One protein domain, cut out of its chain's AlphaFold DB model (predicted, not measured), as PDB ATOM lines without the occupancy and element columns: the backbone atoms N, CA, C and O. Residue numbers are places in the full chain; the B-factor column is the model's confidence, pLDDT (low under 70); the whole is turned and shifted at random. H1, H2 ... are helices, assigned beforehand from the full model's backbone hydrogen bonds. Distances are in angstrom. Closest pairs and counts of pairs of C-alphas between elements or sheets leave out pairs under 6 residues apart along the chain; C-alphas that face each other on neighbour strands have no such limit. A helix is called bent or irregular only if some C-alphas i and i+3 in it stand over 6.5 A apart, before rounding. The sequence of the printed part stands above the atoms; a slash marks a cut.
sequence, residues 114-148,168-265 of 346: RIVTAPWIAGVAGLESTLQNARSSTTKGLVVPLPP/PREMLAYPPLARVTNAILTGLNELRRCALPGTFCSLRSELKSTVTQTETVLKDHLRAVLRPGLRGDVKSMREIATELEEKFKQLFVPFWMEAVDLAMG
ATOM      1  N   ARG A 114     -77.885 -82.826 143.759       88.94
ATOM      2  CA  ARG A 114     -78.751 -81.766 143.220       88.94
ATOM      3  C   ARG A 114     -78.773 -80.496 144.079       88.94
ATOM      4  O   ARG A 114     -78.754 -79.396 143.531       88.94
ATOM      5  N   ILE A 115     -78.834 -80.624 145.405       87.50
ATOM      6  CA  ILE A 115     -78.826 -79.464 146.317       87.50
ATOM      7  C   ILE A 115     -77.491 -78.715 146.227       87.50
ATOM      8  O   ILE A 115     -77.483 -77.487 146.226       87.50
ATOM      9  N   VAL A 116     -76.375 -79.438 146.115       87.56
ATOM     10  CA  VAL A 116     -75.032 -78.848 146.022       87.56
ATOM     11  C   VAL A 116     -74.779 -78.217 144.649       87.56
ATOM     12  O   VAL A 116     -74.198 -77.135 144.583       87.56
ATOM     13  N   THR A 117     -75.237 -78.840 143.558       89.56
ATOM     14  CA  THR A 117     -75.023 -78.326 142.194       89.56
ATOM     15  C   THR A 117     -75.976 -77.198 141.803       89.56
ATOM     16  O   THR A 117     -75.627 -76.379 140.953       89.56
ATOM     17  N   ALA A 118     -77.151 -77.081 142.430       89.69
ATOM     18  CA  ALA A 118     -78.108 -76.015 142.119       89.69
ATOM     19  C   ALA A 118     -77.524 -74.591 142.290       89.69
ATOM     20  O   ALA A 118     -77.649 -73.788 141.356       89.69
ATOM     21  N   PRO A 119     -76.828 -74.253 143.399       88.62
ATOM     22  CA  PRO A 119     -76.089 -72.998 143.518       88.62
ATOM     23  C   PRO A 119     -75.040 -72.809 142.421       88.62
ATOM     24  O   PRO A 119     -74.906 -71.705 141.901       88.62
ATOM     25  N   TRP A 120     -74.316 -73.864 142.038       91.12
ATOM     26  CA  TRP A 120     -73.241 -73.783 141.044       91.12
ATOM     27  C   TRP A 120     -73.785 -73.379 139.674       91.12
ATOM     28  O   TRP A 120     -73.307 -72.413 139.075       91.12
ATOM     29  N   ILE A 121     -74.853 -74.047 139.230       90.25
ATOM     30  CA  ILE A 121     -75.547 -73.753 137.969       90.25
ATOM     31  C   ILE A 121     -76.096 -72.319 137.981       90.25
ATOM     32  O   ILE A 121     -75.902 -71.570 137.022       90.25
ATOM     33  N   ALA A 122     -76.732 -71.902 139.082       89.31
ATOM     34  CA  ALA A 122     -77.234 -70.537 139.235       89.31
ATOM     35  C   ALA A 122     -76.102 -69.492 139.191       89.31
ATOM     36  O   ALA A 122     -76.269 -68.420 138.604       89.31
ATOM     37  N   GLY A 123     -74.938 -69.810 139.765       87.44
ATOM     38  CA  GLY A 123     -73.737 -68.979 139.710       87.44
ATOM     39  C   GLY A 123     -73.231 -68.774 138.282       87.44
ATOM     40  O   GLY A 123     -72.992 -67.634 137.877       87.44
ATOM     41  N   VAL A 124     -73.131 -69.850 137.494       89.06
ATOM     42  CA  VAL A 124     -72.700 -69.790 136.084       89.06
ATOM     43  C   VAL A 124     -73.709 -69.025 135.217       89.06
ATOM     44  O   VAL A 124     -73.312 -68.159 134.437       89.06
ATOM     45  N   ALA A 125     -75.013 -69.249 135.397       88.94
ATOM     46  CA  ALA A 125     -76.052 -68.484 134.697       88.94
ATOM     47  C   ALA A 125     -76.027 -66.984 135.066       88.94
ATOM     48  O   ALA A 125     -76.227 -66.102 134.221       88.94
ATOM     49  N   GLY A 126     -75.733 -66.676 136.333       86.88
ATOM     50  CA  GLY A 126     -75.526 -65.311 136.813       86.88
ATOM     51  C   GLY A 126     -74.296 -64.644 136.193       86.88
ATOM     52  O   GLY A 126     -74.353 -63.457 135.855       86.88
ATOM     53  N   LEU A 127     -73.204 -65.393 135.996       85.94
ATOM     54  CA  LEU A 127     -72.021 -64.928 135.268       85.94
ATOM     55  C   LEU A 127     -72.377 -64.586 133.819       85.94
ATOM     56  O   LEU A 127     -72.079 -63.479 133.374       85.94
ATOM     57  N   GLU A 128     -73.057 -65.490 133.112       86.94
ATOM     58  CA  GLU A 128     -73.473 -65.263 131.727       86.94
ATOM     59  C   GLU A 128     -74.339 -64.002 131.604       86.94
ATOM     60  O   GLU A 128     -74.035 -63.116 130.804       86.94
ATOM     61  N   SER A 129     -75.349 -63.859 132.464       85.00
ATOM     62  CA  SER A 129     -76.220 -62.675 132.496       85.00
ATOM     63  C   SER A 129     -75.432 -61.387 132.778       85.00
ATOM     64  O   SER A 129     -75.660 -60.351 132.153       85.00
ATOM     65  N   THR A 130     -74.463 -61.442 133.697       82.81
ATOM     66  CA  THR A 130     -73.598 -60.300 134.044       82.81
ATOM     67  C   THR A 130     -72.715 -59.894 132.858       82.81
ATOM     68  O   THR A 130     -72.590 -58.704 132.567       82.81
ATOM     69  N   LEU A 131     -72.157 -60.866 132.132       78.62
ATOM     70  CA  LEU A 131     -71.331 -60.641 130.944       78.62
ATOM     71  C   LEU A 131     -72.156 -60.142 129.747       78.62
ATOM     72  O   LEU A 131     -71.721 -59.244 129.026       78.62
ATOM     73  N   GLN A 132     -73.371 -60.655 129.545       80.38
ATOM     74  CA  GLN A 132     -74.297 -60.141 128.529       80.38
ATOM     75  C   GLN A 132     -74.695 -58.684 128.821       80.38
ATOM     76  O   GLN A 132     -74.671 -57.840 127.921       80.38
ATOM     77  N   ASN A 133     -74.975 -58.354 130.082       76.56
ATOM     78  CA  ASN A 133     -75.288 -56.985 130.498       76.56
ATOM     79  C   ASN A 133     -74.092 -56.038 130.344       76.56
ATOM     80  O   ASN A 133     -74.273 -54.906 129.902       76.56
ATOM     81  N   ALA A 134     -72.874 -56.496 130.638       70.81
ATOM     82  CA  ALA A 134     -71.651 -55.722 130.422       70.81
ATOM     83  C   ALA A 134     -71.360 -55.434 128.939       70.81
ATOM     84  O   ALA A 134     -70.700 -54.450 128.614       70.81
ATOM     85  N   ARG A 135     -71.861 -56.277 128.027       68.94
ATOM     86  CA  ARG A 135     -71.782 -56.042 126.578       68.94
ATOM     87  C   ARG A 135     -72.827 -55.039 126.096       68.94
ATOM     88  O   ARG A 135     -72.522 -54.216 125.237       68.94
ATOM     89  N   SER A 136     -74.048 -55.132 126.616       66.25
ATOM     90  CA  SER A 136     -75.176 -54.281 126.212       66.25
ATOM     91  C   SER A 136     -75.121 -52.888 126.843       66.25
ATOM     92  O   SER A 136     -75.567 -51.913 126.242       66.25
ATOM     93  N   SER A 137     -74.547 -52.780 128.040       55.69
ATOM     94  CA  SER A 137     -74.349 -51.524 128.750       55.69
ATOM     95  C   SER A 137     -72.884 -51.106 128.650       55.69
ATOM     96  O   SER A 137     -72.007 -51.782 129.175       55.69
ATOM     97  N   THR A 138     -72.595 -49.948 128.050       51.84
ATOM     98  CA  THR A 138     -71.258 -49.304 128.001       51.84
ATOM     99  C   THR A 138     -70.725 -48.896 129.396       51.84
ATOM    100  O   THR A 138     -69.835 -48.058 129.536       51.84
ATOM    101  N   THR A 139     -71.262 -49.458 130.474       48.66
ATOM    102  CA  THR A 139     -70.859 -49.195 131.850       48.66
ATOM    103  C   THR A 139     -69.673 -50.076 132.223       48.66
ATOM    104  O   THR A 139     -69.835 -51.234 132.604       48.66
ATOM    105  N   LYS A 140     -68.475 -49.486 132.174       52.09
ATOM    106  CA  LYS A 140     -67.200 -50.072 132.629       52.09
ATOM    107  C   LYS A 140     -67.249 -50.673 134.051       52.09
ATOM    108  O   LYS A 140     -66.451 -51.538 134.370       52.09
ATOM    109  N   GLY A 141     -68.195 -50.278 134.907       49.97
ATOM    110  CA  GLY A 141     -68.196 -50.629 136.335       49.97
ATOM    111  C   GLY A 141     -68.496 -52.089 136.714       49.97
ATOM    112  O   GLY A 141     -68.335 -52.422 137.880       49.97
ATOM    113  N   LEU A 142     -68.941 -52.955 135.792       51.34
ATOM    114  CA  LEU A 142     -69.365 -54.326 136.144       51.34
ATOM    115  C   LEU A 142     -68.293 -55.408 135.906       51.34
ATOM    116  O   LEU A 142     -68.406 -56.504 136.451       51.34
ATOM    117  N   VAL A 143     -67.281 -55.106 135.084       52.19
ATOM    118  CA  VAL A 143     -66.213 -56.045 134.669       52.19
ATOM    119  C   VAL A 143     -64.817 -55.475 134.937       52.19
ATOM    120  O   VAL A 143     -63.841 -56.211 134.872       52.19
ATOM    121  N   VAL A 144     -64.703 -54.181 135.260       54.38
ATOM    122  CA  VAL A 144     -63.414 -53.587 135.627       54.38
ATOM    123  C   VAL A 144     -62.924 -54.217 136.928       54.38
ATOM    124  O   VAL A 144     -63.666 -54.191 137.918       54.38
ATOM    125  N   PRO A 145     -61.691 -54.751 136.935       51.88
ATOM    126  CA  PRO A 145     -61.067 -55.179 138.162       51.88
ATOM    127  C   PRO A 145     -61.028 -54.011 139.141       51.88
ATOM    128  O   PRO A 145     -60.617 -52.914 138.755       51.88
ATOM    129  N   LEU A 146     -61.480 -54.199 140.386       50.47
ATOM    130  CA  LEU A 146     -61.234 -53.162 141.390       50.47
ATOM    131  C   LEU A 146     -59.713 -52.968 141.457       50.47
ATOM    132  O   LEU A 146     -59.007 -53.967 141.623       50.47
ATOM    133  N   PRO A 147     -59.195 -51.736 141.291       44.56
ATOM    134  CA  PRO A 147     -57.763 -51.513 141.376       44.56
ATOM    135  C   PRO A 147     -57.284 -52.037 142.736       44.56
ATOM    136  O   PRO A 147     -57.924 -51.729 143.749       44.56
ATOM    137  N   PRO A 148     -56.219 -52.858 142.775       44.53
ATOM    138  CA  PRO A 148     -55.663 -53.308 144.036       44.53
ATOM    139  C   PRO A 148     -55.239 -52.059 144.804       44.53
ATOM    140  O   PRO A 148     -54.454 -51.253 144.306       44.53
ATOM    141  N   PRO A 168     -57.367 -66.164 147.698       67.25
ATOM    142  CA  PRO A 168     -56.417 -65.114 147.355       67.25
ATOM    143  C   PRO A 168     -57.119 -63.762 147.202       67.25
ATOM    144  O   PRO A 168     -58.150 -63.661 146.535       67.25
ATOM    145  N   ARG A 169     -56.557 -62.698 147.794       64.50
ATOM    146  CA  ARG A 169     -57.138 -61.341 147.732       64.50
ATOM    147  C   ARG A 169     -57.323 -60.847 146.292       64.50
ATOM    148  O   ARG A 169     -58.251 -60.090 146.028       64.50
ATOM    149  N   GLU A 170     -56.514 -61.351 145.361       68.06
ATOM    150  CA  GLU A 170     -56.641 -61.121 143.916       68.06
ATOM    151  C   GLU A 170     -57.988 -61.583 143.332       68.06
ATOM    152  O   GLU A 170     -58.461 -61.012 142.353       68.06
ATOM    153  N   MET A 171     -58.667 -62.561 143.942       66.00
ATOM    154  CA  MET A 171     -59.987 -63.015 143.480       66.00
ATOM    155  C   MET A 171     -61.083 -61.963 143.697       66.00
ATOM    156  O   MET A 171     -62.066 -61.945 142.956       66.00
ATOM    157  N   LEU A 172     -60.919 -61.069 144.682       68.38
ATOM    158  CA  LEU A 172     -61.870 -59.984 144.958       68.38
ATOM    159  C   LEU A 172     -61.852 -58.904 143.874       68.38
ATOM    160  O   LEU A 172     -62.826 -58.162 143.741       68.38
ATOM    161  N   ALA A 173     -60.782 -58.843 143.075       72.69
ATOM    162  CA  ALA A 173     -60.692 -57.921 141.959       72.69
ATOM    163  C   ALA A 173     -61.692 -58.270 140.847       72.69
ATOM    164  O   ALA A 173     -62.070 -57.370 140.118       72.69
ATOM    165  N   TYR A 174     -62.201 -59.507 140.746       77.31
ATOM    166  CA  TYR A 174     -63.104 -59.930 139.662       77.31
ATOM    167  C   TYR A 174     -64.512 -60.293 140.181       77.31
ATOM    168  O   TYR A 174     -64.828 -61.477 140.344       77.31
ATOM    169  N   PRO A 175     -65.416 -59.308 140.389       78.50
ATOM    170  CA  PRO A 175     -66.760 -59.533 140.926       78.50
ATOM    171  C   PRO A 175     -67.602 -60.622 140.234       78.50
ATOM    172  O   PRO A 175     -68.272 -61.371 140.948       78.50
ATOM    173  N   PRO A 176     -67.606 -60.766 138.890       81.00
ATOM    174  CA  PRO A 176     -68.416 -61.790 138.226       81.00
ATOM    175  C   PRO A 176     -67.957 -63.204 138.587       81.00
ATOM    176  O   PRO A 176     -68.777 -64.085 138.828       81.00
ATOM    177  N   LEU A 177     -66.643 -63.405 138.667       81.88
ATOM    178  CA  LEU A 177     -66.044 -64.703 138.934       81.88
ATOM    179  C   LEU A 177     -66.049 -65.022 140.435       81.88
ATOM    180  O   LEU A 177     -66.311 -66.156 140.829       81.88
ATOM    181  N   ALA A 178     -65.900 -64.001 141.283       84.38
ATOM    182  CA  ALA A 178     -66.109 -64.104 142.724       84.38
ATOM    183  C   ALA A 178     -67.544 -64.537 143.081       84.38
ATOM    184  O   ALA A 178     -67.734 -65.297 144.029       84.38
ATOM    185  N   ARG A 179     -68.566 -64.123 142.310       84.50
ATOM    186  CA  ARG A 179     -69.943 -64.626 142.489       84.50
ATOM    187  C   ARG A 179     -70.046 -66.127 142.233       84.50
ATOM    188  O   ARG A 179     -70.707 -66.809 143.010       84.50
ATOM    189  N   VAL A 180     -69.380 -66.637 141.194       86.25
ATOM    190  CA  VAL A 180     -69.328 -68.085 140.920       86.25
ATOM    191  C   VAL A 180     -68.609 -68.809 142.054       86.25
ATOM    192  O   VAL A 180     -69.134 -69.789 142.572       86.25
ATOM    193  N   THR A 181     -67.477 -68.280 142.526       87.25
ATOM    194  CA  THR A 181     -66.770 -68.826 143.693       87.25
ATOM    195  C   THR A 181     -67.666 -68.892 144.927       87.25
ATOM    196  O   THR A 181     -67.751 -69.933 145.570       87.25
ATOM    197  N   ASN A 182     -68.385 -67.815 145.244       89.56
ATOM    198  CA  ASN A 182     -69.301 -67.790 146.385       89.56
ATOM    199  C   ASN A 182     -70.444 -68.795 146.222       89.56
ATOM    200  O   ASN A 182     -70.853 -69.418 147.201       89.56
ATOM    201  N   ALA A 183     -70.943 -68.986 145.001       88.12
ATOM    202  CA  ALA A 183     -71.943 -70.003 144.712       88.12
ATOM    203  C   ALA A 183     -71.386 -71.423 144.918       88.12
ATOM    204  O   ALA A 183     -72.063 -72.261 145.517       88.12
ATOM    205  N   ILE A 184     -70.133 -71.670 144.516       88.44
ATOM    206  CA  ILE A 184     -69.438 -72.940 144.757       88.44
ATOM    207  C   ILE A 184     -69.298 -73.208 146.254       88.44
ATOM    208  O   ILE A 184     -69.758 -74.245 146.736       88.44
ATOM    209  N   LEU A 185     -68.765 -72.239 147.002       88.38
ATOM    210  CA  LEU A 185     -68.620 -72.319 148.457       88.38
ATOM    211  C   LEU A 185     -69.970 -72.485 149.169       88.38
ATOM    212  O   LEU A 185     -70.056 -73.204 150.159       88.38
ATOM    213  N   THR A 186     -71.040 -71.877 148.653       89.62
ATOM    214  CA  THR A 186     -72.400 -72.070 149.183       89.62
ATOM    215  C   THR A 186     -72.852 -73.522 149.029       89.62
ATOM    216  O   THR A 186     -73.370 -74.096 149.984       89.62
ATOM    217  N   GLY A 187     -72.594 -74.150 147.876       85.94
ATOM    218  CA  GLY A 187     -72.845 -75.582 147.694       85.94
ATOM    219  C   GLY A 187     -72.012 -76.451 148.647       85.94
ATOM    220  O   GLY A 187     -72.537 -77.388 149.245       85.94
ATOM    221  N   LEU A 188     -70.739 -76.107 148.878       85.94
ATOM    222  CA  LEU A 188     -69.877 -76.836 149.824       85.94
ATOM    223  C   LEU A 188     -70.308 -76.666 151.285       85.94
ATOM    224  O   LEU A 188     -70.192 -77.599 152.081       85.94
ATOM    225  N   ASN A 189     -70.876 -75.516 151.640       87.88
ATOM    226  CA  ASN A 189     -71.472 -75.313 152.957       87.88
ATOM    227  C   ASN A 189     -72.671 -76.240 153.182       87.88
ATOM    228  O   ASN A 189     -72.838 -76.746 154.291       87.88
ATOM    229  N   GLU A 190     -73.477 -76.510 152.153       86.88
ATOM    230  CA  GLU A 190     -74.564 -77.491 152.242       86.88
ATOM    231  C   GLU A 190     -74.025 -78.928 152.355       86.88
ATOM    232  O   GLU A 190     -74.520 -79.694 153.186       86.88
ATOM    233  N   LEU A 191     -72.944 -79.267 151.640       84.69
ATOM    234  CA  LEU A 191     -72.261 -80.563 151.768       84.69
ATOM    235  C   LEU A 191     -71.777 -80.829 153.204       84.69
ATOM    236  O   LEU A 191     -71.971 -81.924 153.730       84.69
ATOM    237  N   ARG A 192     -71.229 -79.818 153.893       81.44
ATOM    238  CA  ARG A 192     -70.782 -79.950 155.295       81.44
ATOM    239  C   ARG A 192     -71.907 -80.378 156.243       81.44
ATOM    240  O   ARG A 192     -71.655 -81.004 157.272       81.44
ATOM    241  N   ARG A 193     -73.159 -80.032 155.931       82.06
ATOM    242  CA  ARG A 193     -74.319 -80.331 156.788       82.06
ATOM    243  C   ARG A 193     -74.750 -81.790 156.662       82.06
ATOM    244  O   ARG A 193     -75.265 -82.345 157.636       82.06
ATOM    245  N   CYS A 194     -74.510 -82.409 155.506       78.06
ATOM    246  CA  CYS A 194     -74.850 -83.792 155.197       78.06
ATOM    247  C   CYS A 194     -73.780 -84.384 154.265       78.06
ATOM    248  O   CYS A 194     -73.898 -84.290 153.050       78.06
ATOM    249  N   ALA A 195     -72.724 -84.972 154.834       76.56
ATOM    250  CA  ALA A 195     -71.663 -85.604 154.054       76.56
ATOM    251  C   ALA A 195     -71.979 -87.092 153.839       76.56
ATOM    252  O   ALA A 195     -71.950 -87.883 154.782       76.56
ATOM    253  N   LEU A 196     -72.283 -87.461 152.595       81.50
ATOM    254  CA  LEU A 196     -72.467 -88.847 152.163       81.50
ATOM    255  C   LEU A 196     -71.272 -89.240 151.277       81.50
ATOM    256  O   LEU A 196     -71.168 -88.713 150.166       81.50
ATOM    257  N   PRO A 197     -70.375 -90.146 151.720       77.56
ATOM    258  CA  PRO A 197     -69.135 -90.452 150.999       77.56
ATOM    259  C   PRO A 197     -69.327 -90.920 149.550       77.56
ATOM    260  O   PRO A 197     -68.491 -90.627 148.697       77.56
ATOM    261  N   GLY A 198     -70.441 -91.592 149.235       79.06
ATOM    262  CA  GLY A 198     -70.736 -92.037 147.868       79.06
ATOM    263  C   GLY A 198     -70.978 -90.894 146.875       79.06
ATOM    264  O   GLY A 198     -70.831 -91.087 145.670       79.06
ATOM    265  N   THR A 199     -71.247 -89.671 147.350       81.69
ATOM    266  CA  THR A 199     -71.460 -88.500 146.478       81.69
ATOM    267  C   THR A 199     -70.176 -87.849 145.971       81.69
ATOM    268  O   THR A 199     -70.228 -87.084 145.009       81.69
ATOM    269  N   PHE A 200     -69.018 -88.146 146.565       84.75
ATOM    270  CA  PHE A 200     -67.771 -87.415 146.308       84.75
ATOM    271  C   PHE A 200     -67.289 -87.528 144.857       84.75
ATOM    272  O   PHE A 200     -66.916 -86.528 144.241       84.75
ATOM    273  N   CYS A 201     -67.366 -88.722 144.264       83.81
ATOM    274  CA  CYS A 201     -67.002 -88.928 142.860       83.81
ATOM    275  C   CYS A 201     -67.912 -88.136 141.911       83.81
ATOM    276  O   CYS A 201     -67.425 -87.473 140.990       83.81
ATOM    277  N   SER A 202     -69.222 -88.165 142.163       85.94
ATOM    278  CA  SER A 202     -70.221 -87.448 141.367       85.94
ATOM    279  C   SER A 202     -70.047 -85.934 141.489       85.94
ATOM    280  O   SER A 202     -69.999 -85.243 140.475       85.94
ATOM    281  N   LEU A 203     -69.841 -85.419 142.705       86.44
ATOM    282  CA  LEU A 203     -69.586 -83.996 142.955       86.44
ATOM    283  C   LEU A 203     -68.299 -83.509 142.285       86.44
ATOM    284  O   LEU A 203     -68.278 -82.422 141.712       86.44
ATOM    285  N   ARG A 204     -67.234 -84.320 142.290       86.38
ATOM    286  CA  ARG A 204     -65.987 -83.985 141.590       86.38
ATOM    287  C   ARG A 204     -66.181 -83.927 140.075       86.38
ATOM    288  O   ARG A 204     -65.590 -83.070 139.419       86.38
ATOM    289  N   SER A 205     -66.988 -84.828 139.516       87.81
ATOM    290  CA  SER A 205     -67.353 -84.794 138.096       87.81
ATOM    291  C   SER A 205     -68.173 -83.546 137.760       87.81
ATOM    292  O   SER A 205     -67.878 -82.862 136.780       87.81
ATOM    293  N   GLU A 206     -69.140 -83.194 138.605       87.62
ATOM    294  CA  GLU A 206     -69.970 -82.000 138.425       87.62
ATOM    295  C   GLU A 206     -69.195 -80.691 138.596       87.62
ATOM    296  O   GLU A 206     -69.431 -79.727 137.864       87.62
ATOM    297  N   LEU A 207     -68.205 -80.641 139.491       88.06
ATOM    298  CA  LEU A 207     -67.343 -79.467 139.606       88.06
ATOM    299  C   LEU A 207     -66.522 -79.282 138.328       88.06
ATOM    300  O   LEU A 207     -66.445 -78.173 137.803       88.06
ATOM    301  N   LYS A 208     -65.942 -80.365 137.792       89.00
ATOM    302  CA  LYS A 208     -65.227 -80.319 136.507       89.00
ATOM    303  C   LYS A 208     -66.152 -79.840 135.387       89.00
ATOM    304  O   LYS A 208     -65.750 -78.975 134.614       89.00
ATOM    305  N   SER A 209     -67.386 -80.340 135.341       89.94
ATOM    306  CA  SER A 209     -68.417 -79.868 134.408       89.94
ATOM    307  C   SER A 209     -68.661 -78.358 134.561       89.94
ATOM    308  O   SER A 209     -68.531 -77.605 133.596       89.94
ATOM    309  N   THR A 210     -68.862 -77.878 135.789       88.00
ATOM    310  CA  THR A 210     -69.075 -76.453 136.110       88.00
ATOM    311  C   THR A 210     -67.881 -75.577 135.705       88.00
ATOM    312  O   THR A 210     -68.059 -74.489 135.147       88.00
ATOM    313  N   VAL A 211     -66.649 -76.051 135.929       89.38
ATOM    314  CA  VAL A 211     -65.413 -75.392 135.475       89.38
ATOM    315  C   VAL A 211     -65.401 -75.279 133.953       89.38
ATOM    316  O   VAL A 211     -65.205 -74.182 133.430       89.38
ATOM    317  N   THR A 212     -65.663 -76.378 133.237       89.12
ATOM    318  CA  THR A 212     -65.695 -76.363 131.766       89.12
ATOM    319  C   THR A 212     -66.797 -75.454 131.226       89.12
ATOM    320  O   THR A 212     -66.561 -74.707 130.278       89.12
ATOM    321  N   GLN A 213     -67.971 -75.427 131.864       87.88
ATOM    322  CA  GLN A 213     -69.069 -74.542 131.487       87.88
ATOM    323  C   GLN A 213     -68.686 -73.069 131.684       87.88
ATOM    324  O   GLN A 213     -68.869 -72.250 130.783       87.88
ATOM    325  N   THR A 214     -68.066 -72.734 132.815       86.88
ATOM    326  CA  THR A 214     -67.549 -71.382 133.073       86.88
ATOM    327  C   THR A 214     -66.506 -70.978 132.028       86.88
ATOM    328  O   THR A 214     -66.558 -69.868 131.496       86.88
ATOM    329  N   GLU A 215     -65.603 -71.891 131.660       87.38
ATOM    330  CA  GLU A 215     -64.610 -71.661 130.608       87.38
ATOM    331  C   GLU A 215     -65.269 -71.406 129.243       87.38
ATOM    332  O   GLU A 215     -64.850 -70.505 128.514       87.38
ATOM    333  N   THR A 216     -66.319 -72.158 128.889       87.75
ATOM    334  CA  THR A 216     -67.059 -71.930 127.636       87.75
ATOM    335  C   THR A 216     -67.745 -70.570 127.611       87.75
ATOM    336  O   THR A 216     -67.598 -69.850 126.625       87.75
ATOM    337  N   VAL A 217     -68.386 -70.156 128.710       86.06
ATOM    338  CA  VAL A 217     -69.029 -68.837 128.829       86.06
ATOM    339  C   VAL A 217     -68.001 -67.710 128.681       86.06
ATOM    340  O   VAL A 217     -68.248 -66.732 127.971       86.06
ATOM    341  N   LEU A 218     -66.819 -67.856 129.287       83.00
ATOM    342  CA  LEU A 218     -65.721 -66.893 129.148       83.00
ATOM    343  C   LEU A 218     -65.189 -66.832 127.708       83.00
ATOM    344  O   LEU A 218     -65.036 -65.738 127.158       83.00
ATOM    345  N   LYS A 219     -64.970 -67.983 127.059       84.56
ATOM    346  CA  LYS A 219     -64.541 -68.050 125.650       84.56
ATOM    347  C   LYS A 219     -65.581 -67.461 124.703       84.56
ATOM    348  O   LYS A 219     -65.216 -66.784 123.742       84.56
ATOM    349  N   ASP A 220     -66.864 -67.680 124.960       83.81
ATOM    350  CA  ASP A 220     -67.943 -67.123 124.147       83.81
ATOM    351  C   ASP A 220     -68.070 -65.612 124.330       83.81
ATOM    352  O   ASP A 220     -68.257 -64.889 123.344       83.81
ATOM    353  N   HIS A 221     -67.860 -65.108 125.549       79.69
ATOM    354  CA  HIS A 221     -67.717 -63.677 125.794       79.69
ATOM    355  C   HIS A 221     -66.513 -63.094 125.033       79.69
ATOM    356  O   HIS A 221     -66.677 -62.112 124.306       79.69
ATOM    357  N   LEU A 222     -65.337 -63.728 125.104       79.06
ATOM    358  CA  LEU A 222     -64.141 -63.302 124.370       79.06
ATOM    359  C   LEU A 222     -64.382 -63.277 122.852       79.06
ATOM    360  O   LEU A 222     -64.155 -62.254 122.201       79.06
ATOM    361  N   ARG A 223     -64.916 -64.362 122.276       79.56
ATOM    362  CA  ARG A 223     -65.285 -64.436 120.850       79.56
ATOM    363  C   ARG A 223     -66.255 -63.331 120.462       79.56
ATOM    364  O   ARG A 223     -66.139 -62.766 119.377       79.56
ATOM    365  N   ALA A 224     -67.223 -63.028 121.319       75.88
ATOM    366  CA  ALA A 224     -68.214 -62.004 121.045       75.88
ATOM    367  C   ALA A 224     -67.646 -60.577 121.107       75.88
ATOM    368  O   ALA A 224     -68.047 -59.741 120.299       75.88
ATOM    369  N   VAL A 225     -66.690 -60.311 122.000       71.31
ATOM    370  CA  VAL A 225     -65.962 -59.031 122.093       71.31
ATOM    371  C   VAL A 225     -64.962 -58.852 120.935       71.31
ATOM    372  O   VAL A 225     -64.672 -57.729 120.507       71.31
ATOM    373  N   LEU A 226     -64.461 -59.952 120.365       69.38
ATOM    374  CA  LEU A 226     -63.577 -59.938 119.197       69.38
ATOM    375  C   LEU A 226     -64.304 -59.675 117.865       69.38
ATOM    376  O   LEU A 226     -63.640 -59.265 116.906       69.38
ATOM    377  N   ARG A 227     -65.636 -59.840 117.785       71.88
ATOM    378  CA  ARG A 227     -66.389 -59.578 116.542       71.88
ATOM    379  C   ARG A 227     -66.263 -58.099 116.128       71.88
ATOM    380  O   ARG A 227     -66.533 -57.211 116.942       71.88
ATOM    381  N   PRO A 228     -65.871 -57.803 114.874       51.34
ATOM    382  CA  PRO A 228     -65.801 -56.432 114.376       51.34
ATOM    383  C   PRO A 228     -67.219 -55.850 114.284       51.34
ATOM    384  O   PRO A 228     -68.053 -56.363 113.546       51.34
ATOM    385  N   GLY A 229     -67.512 -54.808 115.069       57.00
ATOM    386  CA  GLY A 229     -68.835 -54.163 115.105       57.00
ATOM    387  C   GLY A 229     -69.284 -53.664 116.481       57.00
ATOM    388  O   GLY A 229     -70.262 -52.925 116.572       57.00
ATOM    389  N   LEU A 230     -68.572 -54.021 117.555       61.91
ATOM    390  CA  LEU A 230     -68.875 -53.531 118.899       61.91
ATOM    391  C   LEU A 230     -68.553 -52.025 119.008       61.91
ATOM    392  O   LEU A 230     -67.419 -51.613 118.772       61.91
ATOM    393  N   ARG A 231     -69.547 -51.192 119.343       54.75
ATOM    394  CA  ARG A 231     -69.351 -49.754 119.608       54.75
ATOM    395  C   ARG A 231     -68.901 -49.555 121.061       54.75
ATOM    396  O   ARG A 231     -69.594 -50.000 121.967       54.75
ATOM    397  N   GLY A 232     -67.772 -48.878 121.284       63.03
ATOM    398  CA  GLY A 232     -67.262 -48.550 122.622       63.03
ATOM    399  C   GLY A 232     -65.736 -48.613 122.732       63.03
ATOM    400  O   GLY A 232     -65.030 -48.587 121.727       63.03
ATOM    401  N   ASP A 233     -65.223 -48.709 123.960       62.88
ATOM    402  CA  ASP A 233     -63.793 -48.861 124.268       62.88
ATOM    403  C   ASP A 233     -63.332 -50.319 124.049       62.88
ATOM    404  O   ASP A 233     -63.045 -51.073 124.980       62.88
ATOM    405  N   VAL A 234     -63.339 -50.746 122.783       68.31
ATOM    406  CA  VAL A 234     -63.136 -52.146 122.361       68.31
ATOM    407  C   VAL A 234     -61.752 -52.686 122.742       68.31
ATOM    408  O   VAL A 234     -61.601 -53.890 122.924       68.31
ATOM    409  N   LYS A 235     -60.737 -51.820 122.871       69.19
ATOM    410  CA  LYS A 235     -59.383 -52.236 123.268       69.19
ATOM    411  C   LYS A 235     -59.337 -52.631 124.745       69.19
ATOM    412  O   LYS A 235     -58.915 -53.744 125.035       69.19
ATOM    413  N   SER A 236     -59.872 -51.789 125.634       69.75
ATOM    414  CA  SER A 236     -59.940 -52.100 127.072       69.75
ATOM    415  C   SER A 236     -60.775 -53.352 127.366       69.75
ATOM    416  O   SER A 236     -60.374 -54.193 128.157       69.75
ATOM    417  N   MET A 237     -61.903 -53.541 126.670       67.94
ATOM    418  CA  MET A 237     -62.753 -54.725 126.851       67.94
ATOM    419  C   MET A 237     -62.080 -56.021 126.381       67.94
ATOM    420  O   MET A 237     -62.364 -57.085 126.927       67.94
ATOM    421  N   ARG A 238     -61.200 -55.950 125.373       73.69
ATOM    422  CA  ARG A 238     -60.411 -57.106 124.924       73.69
ATOM    423  C   ARG A 238     -59.331 -57.463 125.933       73.69
ATOM    424  O   ARG A 238     -59.207 -58.635 126.249       73.69
ATOM    425  N   GLU A 239     -58.620 -56.463 126.444       77.75
ATOM    426  CA  GLU A 239     -57.573 -56.634 127.455       77.75
ATOM    427  C   GLU A 239     -58.139 -57.229 128.754       77.75
ATOM    428  O   GLU A 239     -57.660 -58.262 129.218       77.75
ATOM    429  N   ILE A 240     -59.256 -56.684 129.249       76.31
ATOM    430  CA  ILE A 240     -59.955 -57.205 130.434       76.31
ATOM    431  C   ILE A 240     -60.474 -58.632 130.193       76.31
ATOM    432  O   ILE A 240     -60.411 -59.473 131.085       76.31
ATOM    433  N   ALA A 241     -60.985 -58.942 128.995       76.31
ATOM    434  CA  ALA A 241     -61.467 -60.288 128.684       76.31
ATOM    435  C   ALA A 241     -60.329 -61.322 128.617       76.31
ATOM    436  O   ALA A 241     -60.524 -62.451 129.067       76.31
ATOM    437  N   THR A 242     -59.158 -60.954 128.084       80.06
ATOM    438  CA  THR A 242     -57.977 -61.831 128.072       80.06
ATOM    439  C   THR A 242     -57.406 -62.035 129.471       80.06
ATOM    440  O   THR A 242     -57.107 -63.167 129.844       80.06
ATOM    441  N   GLU A 243     -57.338 -60.970 130.270       81.75
ATOM    442  CA  GLU A 243     -56.880 -61.027 131.660       81.75
ATOM    443  C   GLU A 243     -57.809 -61.904 132.519       81.75
ATOM    444  O   GLU A 243     -57.346 -62.734 133.301       81.75
ATOM    445  N   LEU A 244     -59.128 -61.791 132.322       79.94
ATOM    446  CA  LEU A 244     -60.124 -62.597 133.027       79.94
ATOM    447  C   LEU A 244     -60.000 -64.098 132.706       79.94
ATOM    448  O   LEU A 244     -60.143 -64.922 133.610       79.94
ATOM    449  N   GLU A 245     -59.727 -64.473 131.450       82.38
ATOM    450  CA  GLU A 245     -59.511 -65.880 131.069       82.38
ATOM    451  C   GLU A 245     -58.211 -66.437 131.669       82.38
ATOM    452  O   GLU A 245     -58.182 -67.573 132.155       82.38
ATOM    453  N   GLU A 246     -57.135 -65.648 131.655       83.56
ATOM    454  CA  GLU A 246     -55.846 -66.049 132.217       83.56
ATOM    455  C   GLU A 246     -55.941 -66.259 133.733       83.56
ATOM    456  O   GLU A 246     -55.583 -67.327 134.245       83.56
ATOM    457  N   LYS A 247     -56.518 -65.288 134.447       81.94
ATOM    458  CA  LYS A 247     -56.706 -65.359 135.900       81.94
ATOM    459  C   LYS A 247     -57.687 -66.453 136.309       81.94
ATOM    460  O   LYS A 247     -57.476 -67.087 137.342       81.94
ATOM    461  N   PHE A 248     -58.703 -66.748 135.496       83.44
ATOM    462  CA  PHE A 248     -59.582 -67.899 135.721       83.44
ATOM    463  C   PHE A 248     -58.790 -69.214 135.780       83.44
ATOM    464  O   PHE A 248     -58.942 -69.978 136.735       83.44
ATOM    465  N   LYS A 249     -57.899 -69.453 134.810       85.12
ATOM    466  CA  LYS A 249     -57.087 -70.682 134.749       85.12
ATOM    467  C   LYS A 249     -56.032 -70.748 135.852       85.12
ATOM    468  O   LYS A 249     -55.820 -71.822 136.407       85.12
ATOM    469  N   GLN A 250     -55.385 -69.626 136.163       84.19
ATOM    470  CA  GLN A 250     -54.280 -69.580 137.127       84.19
ATOM    471  C   GLN A 250     -54.741 -69.588 138.590       84.19
ATOM    472  O   GLN A 250     -54.070 -70.192 139.420       84.19
ATOM    473  N   LEU A 251     -55.857 -68.926 138.919       82.19
ATOM    474  CA  LEU A 251     -56.277 -68.723 140.313       82.19
ATOM    475  C   LEU A 251     -57.550 -69.487 140.673       82.19
ATOM    476  O   LEU A 251     -57.604 -70.141 141.711       82.19
ATOM    477  N   PHE A 252     -58.587 -69.413 139.838       81.19
ATOM    478  CA  PHE A 252     -59.917 -69.895 140.218       81.19
ATOM    479  C   PHE A 252     -60.053 -71.410 140.082       81.19
ATOM    480  O   PHE A 252     -60.570 -72.053 140.990       81.19
ATOM    481  N   VAL A 253     -59.549 -71.995 138.992       85.19
ATOM    482  CA  VAL A 253     -59.567 -73.453 138.791       85.19
ATOM    483  C   VAL A 253     -58.838 -74.214 139.909       85.19
ATOM    484  O   VAL A 253     -59.467 -75.097 140.498       85.19
ATOM    485  N   PRO A 254     -57.563 -73.916 140.247       85.19
ATOM    486  CA  PRO A 254     -56.883 -74.640 141.319       85.19
ATOM    487  C   PRO A 254     -57.561 -74.417 142.672       85.19
ATOM    488  O   PRO A 254     -57.768 -75.386 143.396       85.19
ATOM    489  N   PHE A 255     -58.008 -73.190 142.964       85.44
ATOM    490  CA  PHE A 255     -58.714 -72.885 144.207       85.44
ATOM    491  C   PHE A 255     -60.027 -73.668 144.348       85.44
ATOM    492  O   PHE A 255     -60.292 -74.226 145.408       85.44
ATOM    493  N   TRP A 256     -60.858 -73.753 143.303       86.38
ATOM    494  CA  TRP A 256     -62.113 -74.513 143.375       86.38
ATOM    495  C   TRP A 256     -61.869 -76.012 143.545       86.38
ATOM    496  O   TRP A 256     -62.581 -76.659 144.311       86.38
ATOM    497  N   MET A 257     -60.857 -76.560 142.867       85.44
ATOM    498  CA  MET A 257     -60.488 -77.971 143.007       85.44
ATOM    499  C   MET A 257     -59.962 -78.279 144.413       85.44
ATOM    500  O   MET A 257     -60.384 -79.264 145.012       85.44
ATOM    501  N   GLU A 258     -59.101 -77.419 144.957       83.94
ATOM    502  CA  GLU A 258     -58.558 -77.554 146.312       83.94
ATOM    503  C   GLU A 258     -59.643 -77.384 147.384       83.94
ATOM    504  O   GLU A 258     -59.705 -78.169 148.325       83.94
ATOM    505  N   ALA A 259     -60.560 -76.426 147.213       83.62
ATOM    506  CA  ALA A 259     -61.677 -76.218 148.132       83.62
ATOM    507  C   ALA A 259     -62.607 -77.440 148.208       83.62
ATOM    508  O   ALA A 259     -63.115 -77.764 149.281       83.62
ATOM    509  N   VAL A 260     -62.824 -78.131 147.085       84.12
ATOM    510  CA  VAL A 260     -63.607 -79.373 147.051       84.12
ATOM    511  C   VAL A 260     -62.842 -80.537 147.667       84.12
ATOM    512  O   VAL A 260     -63.420 -81.262 148.472       84.12
ATOM    513  N   ASP A 261     -61.559 -80.699 147.341       83.19
ATOM    514  CA  ASP A 261     -60.721 -81.751 147.927       83.19
ATOM    515  C   ASP A 261     -60.642 -81.597 149.465       83.19
ATOM    516  O   ASP A 261     -60.863 -82.572 150.187       83.19
ATOM    517  N   LEU A 262     -60.497 -80.366 149.975       82.75
ATOM    518  CA  LEU A 262     -60.566 -80.061 151.410       82.75
ATOM    519  C   LEU A 262     -61.950 -80.360 152.006       82.75
ATOM    520  O   LEU A 262     -62.049 -80.989 153.057       82.75
ATOM    521  N   ALA A 263     -63.036 -79.941 151.348       79.06
ATOM    522  CA  ALA A 263     -64.397 -80.189 151.834       79.06
ATOM    523  C   ALA A 263     -64.740 -81.690 151.910       79.06
ATOM    524  O   ALA A 263     -65.598 -82.083 152.702       79.06
ATOM    525  N   MET A 264     -64.072 -82.522 151.108       79.00
ATOM    526  CA  MET A 264     -64.190 -83.984 151.135       79.00
ATOM    527  C   MET A 264     -63.225 -84.653 152.130       79.00
ATOM    528  O   MET A 264     -63.289 -85.870 152.297       79.00
ATOM    529  N   GLY A 265     -62.352 -83.892 152.797       72.44
ATOM    530  CA  GLY A 265     -61.355 -84.418 153.734       72.44
ATOM    531  C   GLY A 265     -60.180 -85.129 153.058       72.44
ATOM    532  O   GLY A 265     -59.494 -85.917 153.702       72.44
TER     533      GLY A 265
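Overview. This is residues 114 to 148 and 168 to 265 of the 346 residues of the protein "Component of oligomeric Golgi complex 8" of Corethron hystrix (UniProt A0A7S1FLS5). Four long helices, H1, H3, H4 and the bent H5, stand side by side as an elongated up-and-down bundle, each running against the one before it along the chain. In cross-section they make a four-cornered ring, in which H1 and H5 are diagonal to each other, as are H3 and H4; the short H2 sits at a corner before H3. The printed part has 133 residues with five named helices, in the order H1, H2, H3, H4, H5, and no named strand; its class is all helix. It is compact, with a radius of gyration of the C-alphas of 15.8 A, and spans 51 by 28 by 19 A.

Arrangement. H4, residues 197 to 226, touches H1, residues 114 to 136, at a shallow tilt of 7 degrees, the same way; the closest C-alphas are those of Val 124 and Thr 214, 6.2 A apart. By its hydrogen bonds H5, residues 234 to 263, was assigned as one helix, but it is bent: C-alphas 250 and 253 are 6.8 A apart, and its arms are H5a, residues 234 to 250, and H5b, residues 253 to 263. H4 and H5a form a helical hairpin, at a shallow tilt of 19 degrees, opposite ways; H4 touches H5a with residues 215 to 226 alone, and the closest C-alphas, of Leu 222 and Ala 241, are 5.9 A apart. H3, residues 175 to 193, touches H1 at a shallow tilt of 8 degrees, opposite ways, with the C-alphas of Val 116 and Gly 187 closest at 4.3 A. H3 touches H5b, the closest C-alphas being those of Leu 188 and Ala 263, 6.7 A apart. H1 is apart from both H5a and H5b. H2, residues 169 to 173, and H3 only just touch, only at the corner, with 3 pairs of C-alphas within 8 A; the closest are those of Met 171 and Ala 178, 6.3 A apart. Every O i to N i+4 pair is within hydrogen-bond range in H5a and H5b; the counts are 17 of 19 in H1, 13 of 15 in H3, 24 of 26 in H4 and 0 of 1 in H2, where 2 of 2 O i to N i+3 pairs are within range.

Along the chain. H4 measures 44.4 A from C-alpha 197 at (-69.135, -90.452, 150.999) to C-alpha 226; it is only just irregular, with C-alphas 198 and 201 7.0 A apart. H1 begins at C-alpha 114, (-78.751, -81.766, 143.220), and measures 32.5 A; H3 measures 27.2 A, H5a 24.5 A, H5b 15.5 A and H2 7.6 A. H5b ends at C-alpha 263, (-64.397, -80.189, 151.834).

Size, cuts and confidence. The C-alphas farthest apart are those of Pro 197 and Arg 231, 51.4 A. Residues 149 to 167 are not printed, and C-alphas 148 and 168 are 12.3 A apart across this cut, in the link from H1 to H2. The links H2 to H3 and H3 to H4 are tight, and H4 to H5a is short. The mean pLDDT of the printed part is 78.1; residues 135 to 148, 168 to 172, 226 and 228 to 237 are under 70.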